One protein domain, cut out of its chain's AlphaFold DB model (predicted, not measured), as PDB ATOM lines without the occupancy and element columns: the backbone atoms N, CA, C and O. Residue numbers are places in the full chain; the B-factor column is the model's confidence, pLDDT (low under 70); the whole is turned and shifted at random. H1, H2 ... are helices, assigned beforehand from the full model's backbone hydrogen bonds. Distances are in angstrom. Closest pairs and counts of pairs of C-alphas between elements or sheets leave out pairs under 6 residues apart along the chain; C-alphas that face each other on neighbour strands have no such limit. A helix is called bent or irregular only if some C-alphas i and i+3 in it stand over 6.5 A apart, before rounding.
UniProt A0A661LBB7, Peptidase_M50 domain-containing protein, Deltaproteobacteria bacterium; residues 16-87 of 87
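Overview. This is residues 16 to 87 of the 87 residues of the protein "Peptidase_M50 domain-containing protein" of Deltaproteobacteria bacterium (UniProt A0A661LBB7). A small helical hairpin, H1 beside the first arm of the bent helix H2, makes one part of an open, hooked shape; the second arm of H2 turns away from it, and beyond a turn at residues 58 to 61 the long helix H3 runs out as an arm whose residues 66 to 87 stick out free. The printed part has 72 residues, with three named helices in the order H1, H2, H3 and no named strand; the class is all helix. It is only just extended, close to loose, with a radius of gyration of the C-alphas of 16.9 A, and flat, spanning 52 by 32 by 15 A.

Arrangement. After residues 16 to 23 comes H1, residues 24 to 32. A tight link of 2 residues leads to H2, residues 35 to 57, by its hydrogen bonds assigned as one helix but bent: C-alphas 46 and 49 are 7.1 A apart. Its arms, H2a, residues 35 to 46, and H2b, residues 49 to 57, stand at a steep tilt of 61 degrees. H1 and H2a form a helical hairpin, with a shallow tilt of 22 degrees, opposite ways. They touch, H2a with residues 37 to 42 alone; the closest C-alphas, of Ala 30 and Ser 38, are 5.0 A apart. A tight link of 4 residues joins H2 to H3, residues 62 to 85, which is apart from H1, H2a and H2b. H1 and H2b are also apart. In H1, H2b and H3 every O i to N i+4 pair is within hydrogen-bond range; in H2a 6 of 8 are.

Along the chain. H1 begins at C-alpha 24 (-19.921, -16.355, -32.528) and is 13.2 A long. H2a measures 18.0 A and H2b 12.4 A. H3, 34.6 A, ends at C-alpha 85 (-7.368, 14.062, -52.602).

Size, cuts and confidence. The two C-alphas farthest apart, of Arg 46 and Gly 87, are 52.8 A apart. Without residues 66 to 87 the body spans 33 by 19 by 14 A. The printed part has no cut and no long link. Its mean pLDDT is 84.3, with residues 84 to 87 under 70.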
ATOM      1  N   ASN A  16     -15.961 -17.701 -37.780       87.88
ATOM      2  CA  ASN A  16     -16.700 -17.294 -36.584       87.88
ATOM      3  C   ASN A  16     -17.385 -15.930 -36.712       87.88
ATOM      4  O   ASN A  16     -18.346 -15.684 -35.993       87.88
ATOM      5  N   LEU A  17     -16.959 -15.057 -37.627       85.12
ATOM      6  CA  LEU A  17     -17.624 -13.771 -37.879       85.12
ATOM      7  C   LEU A  17     -18.899 -13.891 -38.731       85.12
ATOM      8  O   LEU A  17     -19.646 -12.919 -38.849       85.12
ATOM      9  N   ILE A  18     -19.173 -15.054 -39.324       85.19
ATOM     10  CA  ILE A  18     -20.378 -15.262 -40.130       85.19
ATOM     11  C   ILE A  18     -21.606 -15.277 -39.199       85.19
ATOM     12  O   ILE A  18     -21.642 -16.053 -38.242       85.19
ATOM     13  N   PRO A  19     -22.651 -14.468 -39.469       82.94
ATOM     14  CA  PRO A  19     -23.829 -14.376 -38.612       82.94
ATOM     15  C   PRO A  19     -24.811 -15.533 -38.872       82.94
ATOM     16  O   PRO A  19     -25.961 -15.325 -39.267       82.94
ATOM     17  N   ILE A  20     -24.349 -16.768 -38.673       84.56
ATOM     18  CA  ILE A  20     -25.135 -18.003 -38.773       84.56
ATOM     19  C   ILE A  20     -24.902 -18.801 -37.484       84.56
ATOM     20  O   ILE A  20     -23.757 -19.147 -37.199       84.56
ATOM     21  N   PRO A  21     -25.938 -19.108 -36.682       83.06
ATOM     22  CA  PRO A  21     -25.753 -19.939 -35.494       83.06
ATOM     23  C   PRO A  21     -25.168 -21.308 -35.884       83.06
ATOM     24  O   PRO A  21     -25.519 -21.819 -36.947       83.06
ATOM     25  N   PRO A  22     -24.296 -21.941 -35.080       79.62
ATOM     26  CA  PRO A  22     -23.851 -21.579 -33.731       79.62
ATOM     27  C   PRO A  22     -22.621 -20.648 -33.678       79.62
ATOM     28  O   PRO A  22     -22.015 -20.519 -32.621       79.62
ATOM     29  N   LEU A  23     -22.218 -20.026 -34.791       85.50
ATOM     30  CA  LEU A  23     -20.991 -19.223 -34.870       85.50
ATOM     31  C   LEU A  23     -21.081 -17.958 -34.002       85.50
ATOM     32  O   LEU A  23     -22.166 -17.398 -33.823       85.50
ATOM     33  N   ASP A  24     -19.952 -17.472 -33.489       87.31
ATOM     34  CA  ASP A  24     -19.921 -16.355 -32.528       87.31
ATOM     35  C   ASP A  24     -20.556 -15.066 -33.087       87.31
ATOM     36  O   ASP A  24     -21.296 -14.370 -32.390       87.31
ATOM     37  N   GLY A  25     -20.374 -14.784 -34.378       82.81
ATOM     38  CA  GLY A  25     -20.958 -13.636 -35.077       82.81
ATOM     39  C   GLY A  25     -22.490 -13.645 -35.106       82.81
ATOM     40  O   GLY A  25     -23.114 -12.588 -35.210       82.81
ATOM     41  N   SER A  26     -23.120 -14.813 -34.947       86.00
ATOM     42  CA  SER A  26     -24.578 -14.924 -34.829       86.00
ATOM     43  C   SER A  26     -25.104 -14.319 -33.527       86.00
ATOM     44  O   SER A  26     -26.151 -13.675 -33.533       86.00
ATOM     45  N   HIS A  27     -24.353 -14.439 -32.429       84.94
ATOM     46  CA  HIS A  27     -24.716 -13.840 -31.147       84.94
ATOM     47  C   HIS A  27     -24.619 -12.318 -31.224       84.94
ATOM     48  O   HIS A  27     -25.529 -11.623 -30.781       84.94
ATOM     49  N   VAL A  28     -23.570 -11.799 -31.872       87.44
ATOM     50  CA  VAL A  28     -23.417 -10.357 -32.119       87.44
ATOM     51  C   VAL A  28     -24.616  -9.812 -32.899       87.44
ATOM     52  O   VAL A  28     -25.206  -8.810 -32.495       87.44
ATOM     53  N   LEU A  29     -25.040 -10.500 -33.967       87.31
ATOM     54  CA  LEU A  29     -26.236 -10.107 -34.716       87.31
ATOM     55  C   LEU A  29     -27.512 -10.215 -33.863       87.31
ATOM     56  O   LEU A  29     -28.356  -9.322 -33.907       87.31
ATOM     57  N   ALA A  30     -27.650 -11.269 -33.057       87.25
ATOM     58  CA  ALA A  30     -28.805 -11.470 -32.184       87.25
ATOM     59  C   ALA A  30     -28.958 -10.371 -31.117       87.25
ATOM     60  O   ALA A  30     -30.093 -10.068 -30.742       87.25
ATOM     61  N   TYR A  31     -27.853  -9.776 -30.652       87.00
ATOM     62  CA  TYR A  31     -27.856  -8.634 -29.727       87.00
ATOM     63  C   TYR A  31     -28.120  -7.292 -30.416       87.00
ATOM     64  O   TYR A  31     -28.681  -6.392 -29.798       87.00
ATOM     65  N   LEU A  32     -27.742  -7.153 -31.690       90.69
ATOM     66  CA  LEU A  32     -28.065  -5.972 -32.497       90.69
ATOM     67  C   LEU A  32     -29.545  -5.931 -32.911       90.69
ATOM     68  O   LEU A  32     -30.072  -4.865 -33.226       90.69
ATOM     69  N   LEU A  33     -30.218  -7.083 -32.928       89.38
ATOM     70  CA  LEU A  33     -31.620  -7.203 -33.319       89.38
ATOM     71  C   LEU A  33     -32.585  -6.846 -32.167       89.38
ATOM     72  O   LEU A  33     -32.344  -7.210 -31.016       89.38
ATOM     73  N   PRO A  34     -33.747  -6.229 -32.467       90.06
ATOM     74  CA  PRO A  34     -34.837  -6.064 -31.508       90.06
ATOM     75  C   PRO A  34     -35.272  -7.407 -30.910       90.06
ATOM     76  O   PRO A  34     -35.258  -8.434 -31.592       90.06
ATOM     77  N   GLN A  35     -35.744  -7.398 -29.662       88.62
ATOM     78  CA  GLN A  35     -36.046  -8.609 -28.887       88.62
ATOM     79  C   GLN A  35     -36.962  -9.613 -29.617       88.62
ATOM     80  O   GLN A  35     -36.720 -10.818 -29.581       88.62
ATOM     81  N   SER A  36     -37.969  -9.131 -30.352       90.50
ATOM     82  CA  SER A  36     -38.880  -9.977 -31.137       90.50
ATOM     83  C   SER A  36     -38.193 -10.707 -32.301       90.50
ATOM     84  O   SER A  36     -38.542 -11.850 -32.605       90.50
ATOM     85  N   LEU A  37     -37.208 -10.072 -32.944       89.12
ATOM     86  CA  LEU A  37     -36.404 -10.667 -34.013       89.12
ATOM     87  C   LEU A  37     -35.300 -11.560 -33.449       89.12
ATOM     88  O   LEU A  37     -35.040 -12.613 -34.024       89.12
ATOM     89  N   SER A  38     -34.717 -11.194 -32.306       88.31
ATOM     90  CA  SER A  38     -33.705 -12.002 -31.619       88.31
ATOM     91  C   SER A  38     -34.250 -13.382 -31.234       88.31
ATOM     92  O   SER A  38     -33.621 -14.396 -31.531       88.31
ATOM     93  N   ILE A  39     -35.473 -13.454 -30.689       87.81
ATOM     94  CA  ILE A  39     -36.119 -14.734 -30.344       87.81
ATOM     95  C   ILE A  39     -36.328 -15.602 -31.592       87.81
ATOM     96  O   ILE A  39     -35.993 -16.786 -31.585       87.81
ATOM     97  N   LYS A  40     -36.842 -15.023 -32.686       87.50
ATOM     98  CA  LYS A  40     -37.017 -15.755 -33.952       87.50
ATOM     99  C   LYS A  40     -35.676 -16.237 -34.499       87.50
ATOM    100  O   LYS A  40     -35.559 -17.390 -34.900       87.50
ATOM    101  N   TYR A  41     -34.659 -15.384 -34.476       88.25
ATOM    102  CA  TYR A  41     -33.315 -15.708 -34.940       88.25
ATOM    103  C   TYR A  41     -32.684 -16.857 -34.133       88.25
ATOM    104  O   TYR A  41     -32.168 -17.810 -34.714       88.25
ATOM    105  N   GLN A  42     -32.823 -16.849 -32.805       85.19
ATOM    106  CA  GLN A  42     -32.377 -17.950 -31.943       85.19
ATOM    107  C   GLN A  42     -33.146 -19.252 -32.217       85.19
ATOM    108  O   GLN A  42     -32.547 -20.326 -32.268       85.19
ATOM    109  N   GLN A  43     -34.455 -19.176 -32.488       86.44
ATOM    110  CA  GLN A  43     -35.252 -20.338 -32.905       86.44
ATOM    111  C   GLN A  43     -34.826 -20.904 -34.266       86.44
ATOM    112  O   GLN A  43     -34.984 -22.108 -34.493       86.44
ATOM    113  N   PHE A  44     -34.295 -20.071 -35.167       83.75
ATOM    114  CA  PHE A  44     -33.646 -20.524 -36.402       83.75
ATOM    115  C   PHE A  44     -32.282 -21.170 -36.141       83.75
ATOM    116  O   PHE A  44     -31.843 -21.995 -36.942       83.75
ATOM    117  N   GLY A  45     -31.651 -20.883 -35.001       82.62
ATOM    118  CA  GLY A  45     -30.343 -21.421 -34.646       82.62
ATOM    119  C   GLY A  45     -30.273 -22.947 -34.583       82.62
ATOM    120  O   GLY A  45     -29.233 -23.513 -34.907       82.62
ATOM    121  N   ARG A  46     -31.394 -23.635 -34.315       82.25
ATOM    122  CA  ARG A  46     -31.475 -25.110 -34.389       82.25
ATOM    123  C   ARG A  46     -31.176 -25.680 -35.780       82.25
ATOM    124  O   ARG A  46     -30.708 -26.806 -35.888       82.25
ATOM    125  N   TYR A  47     -31.444 -24.913 -36.838       86.94
ATOM    126  CA  TYR A  47     -31.143 -25.298 -38.221       86.94
ATOM    127  C   TYR A  47     -29.765 -24.811 -38.670       86.94
ATOM    128  O   TYR A  47     -29.315 -25.173 -39.752       86.94
ATOM    129  N   GLY A  48     -29.085 -24.012 -37.847       84.00
ATOM    130  CA  GLY A  48     -27.814 -23.383 -38.179       84.00
ATOM    131  C   GLY A  48     -26.737 -24.381 -38.604       84.00
ATOM    132  O   GLY A  48     -26.107 -24.205 -39.643       84.00
ATOM    133  N   PHE A  49     -26.621 -25.505 -37.888       84.88
ATOM    134  CA  PHE A  49     -25.709 -26.589 -38.267       84.88
ATOM    135  C   PHE A  49     -26.042 -27.189 -39.644       84.88
ATOM    136  O   PHE A  49     -25.153 -27.373 -40.470       84.88
ATOM    137  N   VAL A  50     -27.326 -27.436 -39.925       88.81
ATOM    138  CA  VAL A  50     -27.788 -27.974 -41.217       88.81
ATOM    139  C   VAL A  50     -27.523 -26.981 -42.351       88.81
ATOM    140  O   VAL A  50     -27.089 -27.382 -43.427       88.81
ATOM    141  N   ILE A  51     -27.728 -25.684 -42.106       86.19
ATOM    142  CA  ILE A  51     -27.448 -24.611 -43.069       86.19
ATOM    143  C   ILE A  51     -25.951 -24.558 -43.390       86.19
ATOM    144  O   ILE A  51     -25.592 -24.508 -44.564       86.19
ATOM    145  N   ILE A  52     -25.075 -24.615 -42.383       85.06
ATOM    146  CA  ILE A  52     -23.618 -24.649 -42.591       85.06
ATOM    147  C   ILE A  52     -23.223 -25.873 -43.422       85.06
ATOM    148  O   ILE A  52     -22.457 -25.751 -44.376       85.06
ATOM    149  N   LEU A  53     -23.777 -27.040 -43.098       87.12
ATOM    150  CA  LEU A  53     -23.471 -28.290 -43.787       87.12
ATOM    151  C   LEU A  53     -23.919 -28.248 -45.258       87.12
ATOM    152  O   LEU A  53     -23.149 -28.614 -46.143       87.12
ATOM    153  N   LEU A  54     -25.109 -27.705 -45.531       89.50
ATOM    154  CA  LEU A  54     -25.576 -27.443 -46.894       89.50
ATOM    155  C   LEU A  54     -24.659 -26.464 -47.629       89.50
ATOM    156  O   LEU A  54     -24.254 -26.758 -48.747       89.50
ATOM    157  N   LEU A  55     -24.283 -25.343 -47.006       86.19
ATOM    158  CA  LEU A  55     -23.413 -24.332 -47.616       86.19
ATOM    159  C   LEU A  55     -22.033 -24.884 -48.005       86.19
ATOM    160  O   LEU A  55     -21.471 -24.436 -49.009       86.19
ATOM    161  N   ILE A  56     -21.498 -25.827 -47.220       85.50
ATOM    162  CA  ILE A  56     -20.255 -26.545 -47.527       85.50
ATOM    163  C   ILE A  56     -20.475 -27.493 -48.707       85.50
ATOM    164  O   ILE A  56     -19.715 -27.444 -49.668       85.50
ATOM    165  N   ILE A  57     -21.521 -28.326 -48.664       89.38
ATOM    166  CA  ILE A  57     -21.791 -29.329 -49.709       89.38
ATOM    167  C   ILE A  57     -22.090 -28.676 -51.063       89.38
ATOM    168  O   ILE A  57     -21.693 -29.200 -52.099       89.38
ATOM    169  N   THR A  58     -22.788 -27.541 -51.077       90.19
ATOM    170  CA  THR A  58     -23.175 -26.852 -52.316       90.19
ATOM    171  C   THR A  58     -22.124 -25.857 -52.816       90.19
ATOM    172  O   THR A  58     -22.406 -25.103 -53.751       90.19
ATOM    173  N   ASP A  59     -20.940 -25.788 -52.190       84.88
ATOM    174  CA  ASP A  59     -19.892 -24.791 -52.469       84.88
ATOM    175  C   ASP A  59     -20.391 -23.330 -52.417       84.88
ATOM    176  O   ASP A  59     -19.803 -22.416 -53.002       84.88
ATOM    177  N   THR A  60     -21.491 -23.067 -51.710       83.62
ATOM    178  CA  THR A  60     -22.119 -21.736 -51.646       83.62
ATOM    179  C   THR A  60     -21.349 -20.802 -50.712       83.62
ATOM    180  O   THR A  60     -21.454 -19.583 -50.837       83.62
ATOM    181  N   LEU A  61     -20.488 -21.341 -49.839       78.56
ATOM    182  CA  LEU A  61     -19.574 -20.553 -48.998       78.56
ATOM    183  C   LEU A  61     -18.647 -19.617 -49.789       78.56
ATOM    184  O   LEU A  61     -18.157 -18.634 -49.231       78.56
ATOM    185  N   LYS A  62     -18.444 -19.858 -51.091       80.31
ATOM    186  CA  LYS A  62     -17.669 -18.955 -51.950       80.31
ATOM    187  C   LYS A  62     -18.285 -17.562 -52.049       80.31
ATOM    188  O   LYS A  62     -17.537 -16.594 -52.080       80.31
ATOM    189  N   TYR A  63     -19.613 -17.438 -52.061       83.94
ATOM    190  CA  TYR A  63     -20.296 -16.156 -52.260       83.94
ATOM    191  C   TYR A  63     -20.079 -15.147 -51.120       83.94
ATOM    192  O   TYR A  63     -19.689 -14.021 -51.431       83.94
ATOM    193  N   PRO A  64     -20.257 -15.489 -49.824       79.81
ATOM    194  CA  PRO A  64     -19.953 -14.553 -48.743       79.81
ATOM    195  C   PRO A  64     -18.464 -14.179 -48.701       79.81
ATOM    196  O   PRO A  64     -18.142 -13.014 -48.474       79.81
ATOM    197  N   PHE A  65     -17.554 -15.112 -49.005       79.94
ATOM    198  CA  PHE A  65     -16.123 -14.808 -49.125       79.94
ATOM    199  C   PHE A  65     -15.816 -13.857 -50.291       79.94
ATOM    200  O   PHE A  65     -15.022 -12.930 -50.138       79.94
ATOM    201  N   LEU A  66     -16.467 -14.044 -51.443       81.94
ATOM    202  CA  LEU A  66     -16.334 -13.166 -52.609       81.94
ATOM    203  C   LEU A  66     -16.863 -11.762 -52.316       81.94
ATOM    204  O   LEU A  66     -16.216 -10.778 -52.669       81.94
ATOM    205  N   LEU A  67     -18.009 -11.672 -51.639       81.81
ATOM    206  CA  LEU A  67     -18.587 -10.403 -51.209       81.81
ATOM    207  C   LEU A  67     -17.641  -9.672 -50.249       81.81
ATOM    208  O   LEU A  67     -17.356  -8.494 -50.456       81.81
ATOM    209  N   ALA A  68     -17.097 -10.372 -49.251       79.69
ATOM    210  CA  ALA A  68     -16.121  -9.805 -48.324       79.69
ATOM    211  C   ALA A  68     -14.851  -9.316 -49.045       79.69
ATOM    212  O   ALA A  68     -14.366  -8.221 -48.762       79.69
ATOM    213  N   ALA A  69     -14.344 -10.082 -50.017       82.94
ATOM    214  CA  ALA A  69     -13.191  -9.694 -50.831       82.94
ATOM    215  C   ALA A  69     -13.480  -8.479 -51.733       82.94
ATOM    216  O   ALA A  69     -12.611  -7.632 -51.942       82.94
ATOM    217  N   TYR A  70     -14.698  -8.368 -52.264       86.88
ATOM    218  CA  TYR A  70     -15.107  -7.214 -53.060       86.88
ATOM    219  C   TYR A  70     -15.215  -5.950 -52.199       86.88
ATOM    220  O   TYR A  70     -14.680  -4.906 -52.572       86.88
ATOM    221  N   LEU A  71     -15.838  -6.054 -51.020       86.69
ATOM    222  CA  LEU A  71     -15.954  -4.948 -50.067       86.69
ATOM    223  C   LEU A  71     -14.585  -4.481 -49.563       86.69
ATOM    224  O   LEU A  71     -14.340  -3.277 -49.506       86.69
ATOM    225  N   SER A  72     -13.668  -5.404 -49.255       82.94
ATOM    226  CA  SER A  72     -12.311  -5.045 -48.833       82.94
ATOM    227  C   SER A  72     -11.536  -4.346 -49.951       82.94
ATOM    228  O   SER A  72     -10.910  -3.313 -49.708       82.94
ATOM    229  N   LYS A  73     -11.637  -4.830 -51.197       87.25
ATOM    230  CA  LYS A  73     -11.030  -4.172 -52.363       87.25
ATOM    231  C   LYS A  73     -11.623  -2.781 -52.601       87.25
ATOM    232  O   LYS A  73     -10.873  -1.850 -52.883       87.25
ATOM    233  N   MET A  74     -12.940  -2.626 -52.465       89.94
ATOM    234  CA  MET A  74     -13.623  -1.336 -52.594       89.94
ATOM    235  C   MET A  74     -13.140  -0.338 -51.536       89.94
ATOM    236  O   MET A  74     -12.790   0.788 -51.882       89.94
ATOM    237  N   LEU A  75     -13.061  -0.763 -50.271       88.94
ATOM    238  CA  LEU A  75     -12.531   0.052 -49.177       88.94
ATOM    239  C   LEU A  75     -11.079   0.465 -49.432       88.94
ATOM    240  O   LEU A  75     -10.754   1.638 -49.288       88.94
ATOM    241  N   LEU A  76     -10.222  -0.459 -49.876       89.50
ATOM    242  CA  LEU A  76      -8.828  -0.155 -50.210       89.50
ATOM    243  C   LEU A  76      -8.711   0.888 -51.325       89.50
ATOM    244  O   LEU A  76      -7.944   1.840 -51.200       89.50
ATOM    245  N   VAL A  77      -9.484   0.735 -52.402       89.56
ATOM    246  CA  VAL A  77      -9.507   1.715 -53.497       89.56
ATOM    247  C   VAL A  77      -9.981   3.070 -52.984       89.56
ATOM    248  O   VAL A  77      -9.345   4.079 -53.271       89.56
ATOM    249  N   TRP A  78     -11.041   3.098 -52.176       87.56
ATOM    250  CA  TRP A  78     -11.550   4.330 -51.584       87.56
ATOM    251  C   TRP A  78     -10.513   5.019 -50.692       87.56
ATOM    252  O   TRP A  78     -10.319   6.226 -50.814       87.56
ATOM    253  N   MET A  79      -9.788   4.262 -49.864       85.88
ATOM    254  CA  MET A  79      -8.697   4.783 -49.036       85.88
ATOM    255  C   MET A  79      -7.569   5.385 -49.884       85.88
ATOM    256  O   MET A  79      -7.084   6.470 -49.571       85.88
ATOM    257  N   ILE A  80      -7.176   4.723 -50.977       88.19
ATOM    258  CA  ILE A  80      -6.138   5.222 -51.894       88.19
ATOM    259  C   ILE A  80      -6.613   6.487 -52.620       88.19
ATOM    260  O   ILE A  80      -5.853   7.445 -52.754       88.19
ATOM    261  N   THR A  81      -7.865   6.514 -53.082       83.88
ATOM    262  CA  THR A  81      -8.438   7.683 -53.755       83.88
ATOM    263  C   THR A  81      -8.564   8.862 -52.794       83.88
ATOM    264  O   THR A  81      -8.108   9.944 -53.139       83.88
ATOM    265  N   MET A  82      -9.081   8.661 -51.578       81.00
ATOM    266  CA  MET A  82      -9.108   9.686 -50.524       81.00
ATOM    267  C   MET A  82      -7.703  10.207 -50.203       81.00
ATOM    268  O   MET A  82      -7.498  11.416 -50.150       81.00
ATOM    269  N   GLY A  83      -6.713   9.320 -50.071       75.69
ATOM    270  CA  GLY A  83      -5.319   9.709 -49.841       75.69
ATOM    271  C   GLY A  83      -4.718  10.557 -50.969       75.69
ATOM    272  O   GLY A  83      -3.861  11.392 -50.707       75.69
ATOM    273  N   ARG A  84      -5.199  10.401 -52.211       67.19
ATOM    274  CA  ARG A  84      -4.819  11.251 -53.356       67.19
ATOM    275  C   ARG A  84      -5.533  12.607 -53.398       67.19
ATOM    276  O   ARG A  84      -5.080  13.468 -54.136       67.19
ATOM    277  N   PHE A  85      -6.636  12.787 -52.672       63.88
ATOM    278  CA  PHE A  85      -7.368  14.062 -52.602       63.88
ATOM    279  C   PHE A  85      -6.828  15.007 -51.520       63.88
ATOM    280  O   PHE A  85      -7.069  16.207 -51.589       63.88
ATOM    281  N   PHE A  86      -6.117  14.470 -50.525       63.09
ATOM    282  CA  PHE A  86      -5.517  15.226 -49.420       63.09
ATOM    283  C   PHE A  86      -4.013  15.513 -49.608       63.09
ATOM    284  O   PHE A  86      -3.376  15.990 -48.668       63.09
ATOM    285  N   GLY A  87      -3.446  15.210 -50.782       52.41
ATOM    286  CA  GLY A  87      -2.037  15.431 -51.133       52.41
ATOM    287  C   GLY A  87      -1.852  16.435 -52.259       52.41
ATOM    288  O   GLY A  87      -2.770  16.542 -53.102       52.41
TER     289      GLY A  87